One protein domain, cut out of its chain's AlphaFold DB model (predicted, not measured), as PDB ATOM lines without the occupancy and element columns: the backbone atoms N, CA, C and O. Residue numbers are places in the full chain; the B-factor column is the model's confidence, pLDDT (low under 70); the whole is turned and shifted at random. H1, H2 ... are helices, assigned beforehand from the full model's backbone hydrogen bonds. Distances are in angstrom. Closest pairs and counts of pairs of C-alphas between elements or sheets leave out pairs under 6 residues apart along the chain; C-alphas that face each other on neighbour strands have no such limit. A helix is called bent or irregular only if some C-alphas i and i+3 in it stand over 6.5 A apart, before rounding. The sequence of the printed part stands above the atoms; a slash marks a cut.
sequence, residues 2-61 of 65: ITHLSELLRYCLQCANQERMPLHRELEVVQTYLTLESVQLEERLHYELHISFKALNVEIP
ATOM      1  N   ILE A   2      38.905  40.194  -4.497       54.72
ATOM      2  CA  ILE A   2      39.358  39.753  -5.849       54.72
ATOM      3  C   ILE A   2      38.426  38.709  -6.518       54.72
ATOM      4  O   ILE A   2      38.413  38.557  -7.740       54.72
ATOM      5  N   THR A   3      37.628  37.991  -5.726       61.41
ATOM      6  CA  THR A   3      36.753  36.902  -6.189       61.41
ATOM      7  C   THR A   3      35.634  37.368  -7.119       61.41
ATOM      8  O   THR A   3      35.467  36.781  -8.182       61.41
ATOM      9  N   HIS A   4      34.938  38.459  -6.791       62.69
ATOM     10  CA  HIS A   4      33.790  38.920  -7.583       62.69
ATOM     11  C   HIS A   4      34.175  39.474  -8.954       62.69
ATOM     12  O   HIS A   4      33.491  39.210  -9.940       62.69
ATOM     13  N   LEU A   5      35.320  40.158  -9.051       67.06
ATOM     14  CA  LEU A   5      35.850  40.593 -10.343       67.06
ATOM     15  C   LEU A   5      36.209  39.384 -11.219       67.06
ATOM     16  O   LEU A   5      35.929  39.376 -12.409       67.06
ATOM     17  N   SER A   6      36.790  38.340 -10.620       73.81
ATOM     18  CA  SER A   6      37.169  37.113 -11.334       73.81
ATOM     19  C   SER A   6      35.955  36.312 -11.816       73.81
ATOM     20  O   SER A   6      36.010  35.698 -12.881       73.81
ATOM     21  N   GLU A   7      34.867  36.301 -11.044       70.12
ATOM     22  CA  GLU A   7      33.586  35.701 -11.436       70.12
ATOM     23  C   GLU A   7      32.963  36.453 -12.609       70.12
ATOM     24  O   GLU A   7      32.563  35.829 -13.591       70.12
ATOM     25  N   LEU A   8      32.982  37.785 -12.561       75.62
ATOM     26  CA  LEU A   8      32.474  38.608 -13.644       75.62
ATOM     27  C   LEU A   8      33.288  38.454 -14.928       75.62
ATOM     28  O   LEU A   8      32.726  38.242 -15.994       75.62
ATOM     29  N   LEU A   9      34.616  38.486 -14.828       73.19
ATOM     30  CA  LEU A   9      35.505  38.332 -15.979       73.19
ATOM     31  C   LEU A   9      35.306  36.964 -16.644       73.19
ATOM     32  O   LEU A   9      35.291  36.856 -17.868       73.19
ATOM     33  N   ARG A  10      35.076  35.917 -15.843       77.06
ATOM     34  CA  ARG A  10      34.741  34.576 -16.338       77.06
ATOM     35  C   ARG A  10      33.377  34.544 -17.028       77.06
ATOM     36  O   ARG A  10      33.262  33.899 -18.066       77.06
ATOM     37  N   TYR A  11      32.383  35.241 -16.481       74.00
ATOM     38  CA  TYR A  11      31.055  35.368 -17.082       74.00
ATOM     39  C   TYR A  11      31.119  36.123 -18.420       74.00
ATOM     40  O   TYR A  11      30.642  35.619 -19.433       74.00
ATOM     41  N   CYS A  12      31.830  37.253 -18.471       72.00
ATOM     42  CA  CYS A  12      32.089  38.010 -19.696       72.00
ATOM     43  C   CYS A  12      32.793  37.166 -20.768       72.00
ATOM     44  O   CYS A  12      32.379  37.179 -21.921       72.00
ATOM     45  N   LEU A  13      33.817  36.387 -20.398       75.38
ATOM     46  CA  LEU A  13      34.525  35.497 -21.329       75.38
ATOM     47  C   LEU A  13      33.640  34.355 -21.858       75.38
ATOM     48  O   LEU A  13      33.819  33.920 -22.992       75.38
ATOM     49  N   GLN A  14      32.689  33.860 -21.061       72.94
ATOM     50  CA  GLN A  14      31.710  32.869 -21.520       72.94
ATOM     51  C   GLN A  14      30.699  33.483 -22.495       72.94
ATOM     52  O   GLN A  14      30.400  32.872 -23.521       72.94
ATOM     53  N   CYS A  15      30.219  34.693 -22.210       69.06
ATOM     54  CA  CYS A  15      29.312  35.442 -23.078       69.06
ATOM     55  C   CYS A  15      29.979  35.886 -24.390       69.06
ATOM     56  O   CYS A  15      29.343  35.839 -25.438       69.06
ATOM     57  N   ALA A  16      31.270  36.235 -24.363       65.62
ATOM     58  CA  ALA A  16      32.037  36.641 -25.544       65.62
ATOM     59  C   ALA A  16      32.154  35.540 -26.617       65.62
ATOM     60  O   ALA A  16      32.405  35.842 -27.779       65.62
ATOM     61  N   ASN A  17      31.950  34.269 -26.250       66.56
ATOM     62  CA  ASN A  17      31.912  33.157 -27.205       66.56
ATOM     63  C   ASN A  17      30.572  33.035 -27.957       66.56
ATOM     64  O   ASN A  17      30.448  32.166 -28.821       66.56
ATOM     65  N   GLN A  18      29.558  33.848 -27.643       68.56
ATOM     66  CA  GLN A  18      28.290  33.861 -28.375       68.56
ATOM     67  C   GLN A  18      28.357  34.863 -29.530       68.56
ATOM     68  O   GLN A  18      28.614  36.037 -29.311       68.56
ATOM     69  N   GLU A  19      28.090  34.433 -30.767       68.06
ATOM     70  CA  GLU A  19      28.181  35.322 -31.939       68.06
ATOM     71  C   GLU A  19      27.180  36.489 -31.896       68.06
ATOM     72  O   GLU A  19      27.482  37.578 -32.388       68.06
ATOM     73  N   ARG A  20      25.987  36.266 -31.325       78.06
ATOM     74  CA  ARG A  20      24.927  37.268 -31.139       78.06
ATOM     75  C   ARG A  20      24.088  36.931 -29.917       78.06
ATOM     76  O   ARG A  20      23.811  35.757 -29.664       78.06
ATOM     77  N   MET A  21      23.643  37.956 -29.198       84.25
ATOM     78  CA  MET A  21      22.670  37.807 -28.122       84.25
ATOM     79  C   MET A  21      21.641  38.937 -28.150       84.25
ATOM     80  O   MET A  21      21.942  40.040 -28.611       84.25
ATOM     81  N   PRO A  22      20.406  38.693 -27.688       88.94
ATOM     82  CA  PRO A  22      19.425  39.759 -27.583       88.94
ATOM     83  C   PRO A  22      19.865  40.779 -26.525       88.94
ATOM     84  O   PRO A  22      20.436  40.406 -25.499       88.94
ATOM     85  N   LEU A  23      19.558  42.060 -26.745       87.75
ATOM     86  CA  LEU A  23      19.934  43.164 -25.856       87.75
ATOM     87  C   LEU A  23      19.579  42.896 -24.385       87.75
ATOM     88  O   LEU A  23      20.334  43.269 -23.497       87.75
ATOM     89  N   HIS A  24      18.454  42.232 -24.106       87.19
ATOM     90  CA  HIS A  24      18.077  41.900 -22.730       87.19
ATOM     91  C   HIS A  24      19.096  40.986 -22.025       87.19
ATOM     92  O   HIS A  24      19.305  41.135 -20.825       87.19
ATOM     93  N   ARG A  25      19.750  40.064 -22.749       85.00
ATOM     94  CA  ARG A  25      20.811  39.207 -22.195       85.00
ATOM     95  C   ARG A  25      22.073  40.003 -21.904       85.00
ATOM     96  O   ARG A  25      22.679  39.808 -20.857       85.00
ATOM     97  N   GLU A  26      22.427  40.925 -22.791       85.94
ATOM     98  CA  GLU A  26      23.556  41.831 -22.573       85.94
ATOM     99  C   GLU A  26      23.306  42.710 -21.336       85.94
ATOM    100  O   GLU A  26      24.158  42.850 -20.462       85.94
ATOM    101  N   LEU A  27      22.086  43.233 -21.198       87.81
ATOM    102  CA  LEU A  27      21.680  44.027 -20.043       87.81
ATOM    103  C   LEU A  27      21.722  43.235 -18.730       87.81
ATOM    104  O   LEU A  27      22.115  43.806 -17.719       87.81
ATOM    105  N   GLU A  28      21.383  41.940 -18.728       85.62
ATOM    106  CA  GLU A  28      21.562  41.075 -17.547       85.62
ATOM    107  C   GLU A  28      23.034  41.042 -17.098       85.62
ATOM    108  O   GLU A  28      23.322  41.118 -15.900       85.62
ATOM    109  N   VAL A  29      23.975  40.972 -18.047       82.94
ATOM    110  CA  VAL A  29      25.421  40.976 -17.771       82.94
ATOM    111  C   VAL A  29      25.840  42.320 -17.170       82.94
ATOM    112  O   VAL A  29      26.457  42.357 -16.104       82.94
ATOM    113  N   VAL A  30      25.460  43.426 -17.818       85.75
ATOM    114  CA  VAL A  30      25.780  44.793 -17.373       85.75
ATOM    115  C   VAL A  30      25.169  45.084 -16.003       85.75
ATOM    116  O   VAL A  30      25.817  45.659 -15.132       85.75
ATOM    117  N   GLN A  31      23.939  44.648 -15.755       85.94
ATOM    118  CA  GLN A  31      23.275  44.850 -14.472       85.94
ATOM    119  C   GLN A  31      23.923  44.018 -13.361       85.94
ATOM    120  O   GLN A  31      24.064  44.495 -12.232       85.94
ATOM    121  N   THR A  32      24.388  42.808 -13.682       82.31
ATOM    122  CA  THR A  32      25.194  41.994 -12.764       82.31
ATOM    123  C   THR A  32      26.503  42.708 -12.414       82.31
ATOM    124  O   THR A  32      26.856  42.782 -11.237       82.31
ATOM    125  N   TYR A  33      27.176  43.317 -13.400       82.31
ATOM    126  CA  TYR A  33      28.359  44.154 -13.170       82.31
ATOM    127  C   TYR A  33      28.076  45.330 -12.243       82.31
ATOM    128  O   TYR A  33      28.726  45.469 -11.210       82.31
ATOM    129  N   LEU A  34      27.069  46.140 -12.573       82.94
ATOM    130  CA  LEU A  34      26.700  47.326 -11.801       82.94
ATOM    131  C   LEU A  34      26.268  46.971 -10.377       82.94
ATOM    132  O   LEU A  34      26.532  47.727  -9.449       82.94
ATOM    133  N   THR A  35      25.646  45.808 -10.178       82.44
ATOM    134  CA  THR A  35      25.295  45.314  -8.839       82.44
ATOM    135  C   THR A  35      26.552  44.986  -8.039       82.44
ATOM    136  O   THR A  35      26.672  45.403  -6.889       82.44
ATOM    137  N   LEU A  36      27.525  44.299  -8.638       80.19
ATOM    138  CA  LEU A  36      28.801  44.019  -7.977       80.19
ATOM    139  C   LEU A  36      29.584  45.305  -7.679       80.19
ATOM    140  O   LEU A  36      30.106  45.459  -6.576       80.19
ATOM    141  N   GLU A  37      29.614  46.250  -8.618       78.31
ATOM    142  CA  GLU A  37      30.229  47.560  -8.401       78.31
ATOM    143  C   GLU A  37      29.495  48.391  -7.348       78.31
ATOM    144  O   GLU A  37      30.156  49.076  -6.574       78.31
ATOM    145  N   SER A  38      28.167  48.300  -7.244       81.62
ATOM    146  CA  SER A  38      27.403  49.008  -6.206       81.62
ATOM    147  C   SER A  38      27.794  48.571  -4.794       81.62
ATOM    148  O   SER A  38      27.826  49.391  -3.885       81.62
ATOM    149  N   VAL A  39      28.193  47.308  -4.607       79.88
ATOM    150  CA  VAL A  39      28.722  46.826  -3.319       79.88
ATOM    151  C   VAL A  39      30.081  47.459  -3.011       79.88
ATOM    152  O   VAL A  39      30.403  47.693  -1.850       79.88
ATOM    153  N   GLN A  40      30.886  47.748  -4.036       76.69
ATOM    154  CA  GLN A  40      32.204  48.366  -3.882       76.69
ATOM    155  C   GLN A  40      32.142  49.897  -3.760       76.69
ATOM    156  O   GLN A  40      32.979  50.496  -3.085       76.69
ATOM    157  N   LEU A  41      31.187  50.530  -4.438       76.25
ATOM    158  CA  LEU A  41      31.007  51.980  -4.489       76.25
ATOM    159  C   LEU A  41      30.001  52.489  -3.447       76.25
ATOM    160  O   LEU A  41      29.887  53.705  -3.283       76.25
ATOM    161  N   GLU A  42      29.319  51.584  -2.741       77.12
ATOM    162  CA  GLU A  42      28.267  51.872  -1.765       77.12
ATOM    163  C   GLU A  42      27.252  52.879  -2.344       77.12
ATOM    164  O   GLU A  42      26.710  52.668  -3.429       77.12
ATOM    165  N   GLU A  43      27.015  54.010  -1.677       73.25
ATOM    166  CA  GLU A  43      26.054  55.026  -2.128       73.25
ATOM    167  C   GLU A  43      26.568  55.930  -3.261       73.25
ATOM    168  O   GLU A  43      25.905  56.890  -3.639       73.25
ATOM    169  N   ARG A  44      27.760  55.681  -3.813       81.69
ATOM    170  CA  ARG A  44      28.360  56.571  -4.824       81.69
ATOM    171  C   ARG A  44      27.952  56.230  -6.253       81.69
ATOM    172  O   ARG A  44      28.171  57.048  -7.147       81.69
ATOM    173  N   LEU A  45      27.405  55.037  -6.482       81.00
ATOM    174  CA  LEU A  45      26.992  54.588  -7.806       81.00
ATOM    175  C   LEU A  45      25.496  54.844  -8.006       81.00
ATOM    176  O   LEU A  45      24.650  54.112  -7.500       81.00
ATOM    177  N   HIS A  46      25.181  55.862  -8.802       80.12
ATOM    178  CA  HIS A  46      23.830  56.125  -9.287       80.12
ATOM    179  C   HIS A  46      23.792  55.896 -10.793       80.12
ATOM    180  O   HIS A  46      24.556  56.514 -11.534       80.12
ATOM    181  N   TYR A  47      22.902  55.021 -11.250       82.44
ATOM    182  CA  TYR A  47      22.692  54.763 -12.669       82.44
ATOM    183  C   TYR A  47      21.200  54.651 -12.972       82.44
ATOM    184  O   TYR A  47      20.416  54.175 -12.151       82.44
ATOM    185  N   GLU A  48      20.819  55.062 -14.176       85.25
ATOM    186  CA  GLU A  48      19.482  54.863 -14.719       85.25
ATOM    187  C   GLU A  48      19.599  54.205 -16.090       85.25
ATOM    188  O   GLU A  48      20.397  54.616 -16.931       85.25
ATOM    189  N   LEU A  49      18.790  53.174 -16.323       84.50
ATOM    190  CA  LEU A  49      18.739  52.470 -17.597       84.50
ATOM    191  C   LEU A  49      17.484  52.903 -18.353       84.50
ATOM    192  O   LEU A  49      16.365  52.569 -17.968       84.50
ATOM    193  N   HIS A  50      17.659  53.652 -19.441       87.50
ATOM    194  CA  HIS A  50      16.555  54.099 -20.295       87.50
ATOM    195  C   HIS A  50      16.497  53.225 -21.547       87.50
ATOM    196  O   HIS A  50      17.082  53.539 -22.582       87.50
ATOM    197  N   ILE A  51      15.805  52.091 -21.443       85.94
ATOM    198  CA  ILE A  51      15.747  51.084 -22.508       85.94
ATOM    199  C   ILE A  51      14.346  51.050 -23.113       85.94
ATOM    200  O   ILE A  51      13.340  50.937 -22.414       85.94
ATOM    201  N   SER A  52      14.273  51.095 -24.440       90.12
ATOM    202  CA  SER A  52      13.018  50.885 -25.159       90.12
ATOM    203  C   SER A  52      12.652  49.402 -25.177       90.12
ATOM    204  O   SER A  52      13.470  48.563 -25.547       90.12
ATOM    205  N   PHE A  53      11.390  49.068 -24.891       85.50
ATOM    206  CA  PHE A  53      10.894  47.685 -24.926       85.50
ATOM    207  C   PHE A  53      11.111  46.999 -26.285       85.50
ATOM    208  O   PHE A  53      11.325  45.793 -26.356       85.50
ATOM    209  N   LYS A  54      11.099  47.778 -27.374       88.81
ATOM    210  CA  LYS A  54      11.370  47.280 -28.731       88.81
ATOM    211  C   LYS A  54      12.831  46.872 -28.930       88.81
ATOM    212  O   LYS A  54      13.106  46.043 -29.789       88.81
ATOM    213  N   ALA A  55      13.746  47.457 -28.160       86.38
ATOM    214  CA  ALA A  55      15.177  47.200 -28.261       86.38
ATOM    215  C   ALA A  55      15.591  45.910 -27.536       86.38
ATOM    216  O   ALA A  55      16.576  45.301 -27.930       86.38
ATOM    217  N   LEU A  56      14.827  45.451 -26.533       86.69
ATOM    218  CA  LEU A  56      15.164  44.277 -25.709       86.69
ATOM    219  C   LEU A  56      15.396  42.994 -26.522       86.69
ATOM    220  O   LEU A  56      16.273  42.206 -26.176       86.69
ATOM    221  N   ASN A  57      14.638  42.806 -27.604       88.12
ATOM    222  CA  ASN A  57      14.719  41.624 -28.468       88.12
ATOM    223  C   ASN A  57      15.628  41.819 -29.691       88.12
ATOM    224  O   ASN A  57      15.679  40.945 -30.552       88.12
ATOM    225  N   VAL A  58      16.310  42.962 -29.811       89.00
ATOM    226  CA  VAL A  58      17.253  43.190 -30.909       89.00
ATOM    227  C   VAL A  58      18.504  42.364 -30.645       89.00
ATOM    228  O   VAL A  58      19.114  42.487 -29.584       89.00
ATOM    229  N   GLU A  59      18.881  41.530 -31.611       87.50
ATOM    230  CA  GLU A  59      20.143  40.800 -31.571       87.50
ATOM    231  C   GLU A  59      21.302  41.758 -31.828       87.50
ATOM    232  O   GLU A  59      21.386  42.392 -32.884       87.50
ATOM    233  N   ILE A  60      22.201  41.842 -30.858       84.94
ATOM    234  CA  ILE A  60      23.430  42.616 -30.942       84.94
ATOM    235  C   ILE A  60      24.635  41.682 -30.785       84.94
ATOM    236  O   ILE A  60      24.515  40.602 -30.194       84.94
ATOM    237  N   PRO A  61      25.803  42.055 -31.332       84.06
ATOM    238  CA  PRO A  61      27.053  41.422 -30.939       84.06
ATOM    239  C   PRO A  61      27.243  41.533 -29.416       84.06
ATOM    240  O   PRO A  61      26.798  42.524 -28.830       84.06
TER     241      PRO A  61
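This is residues 2 to 61 of the 65 residues of the protein "His_kinase domain-containing protein" of Pontibacter sp. SGAir0037 (UniProt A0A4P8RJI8). The model is a flat helical hairpin: H1 and H2 lie side by side and run opposite ways, and residues 45 to 61, with no named element, fold back past H2 on the side away from H1. Near its end this tail returns to the link between the helices, where residues 59 to 60 pair with residues 21 to 22, while the far end of H2, residues 39 to 44, stands free beyond a kink. The printed part has 60 residues with two named helices, H1 then H2, and no named strand; the class is all helix. The whole is loose, with a radius of gyration of the C-alphas of 13.0 A, and spans 32 by 27 by 10 A.

H1, residues 2 to 15, and H2, residues 23 to 44, form a helical hairpin. They touch, and their closest C-alphas, those of Leu 8 and Tyr 33, are 6.9 A apart. Their lines stand at a shallow tilt of 13 degrees, opposite ways. H2 touches H1 with residues 29 to 36 alone. H2 has a kink of 70 degrees near residue 38 and is irregular: C-alphas 40 and 43 are 9.2 A apart. Residues 21 to 22 pair with residues 59 to 60, antiparallel. In H1 every O i to N i+4 pair is within hydrogen-bond range; in H2, 15 of 18 are.

H1 begins at C-alpha 2, (39.358, 39.753, -5.849), and measures 20.4 A from first to last C-alpha. H2 measures 26.3 A, from C-alpha 23 at (19.934, 43.164, -25.856) to C-alpha 44 at (28.360, 56.571, -4.824).

The two C-alphas farthest apart, those of Ile 2 and Lys 54, are 36.9 A apart. The printed part has no cut, and the link from H1 to H2, 7 residues, is short. Mean pLDDT of the printed part is 79.4; residues 2 to 5 and 15 to 19 are under 70.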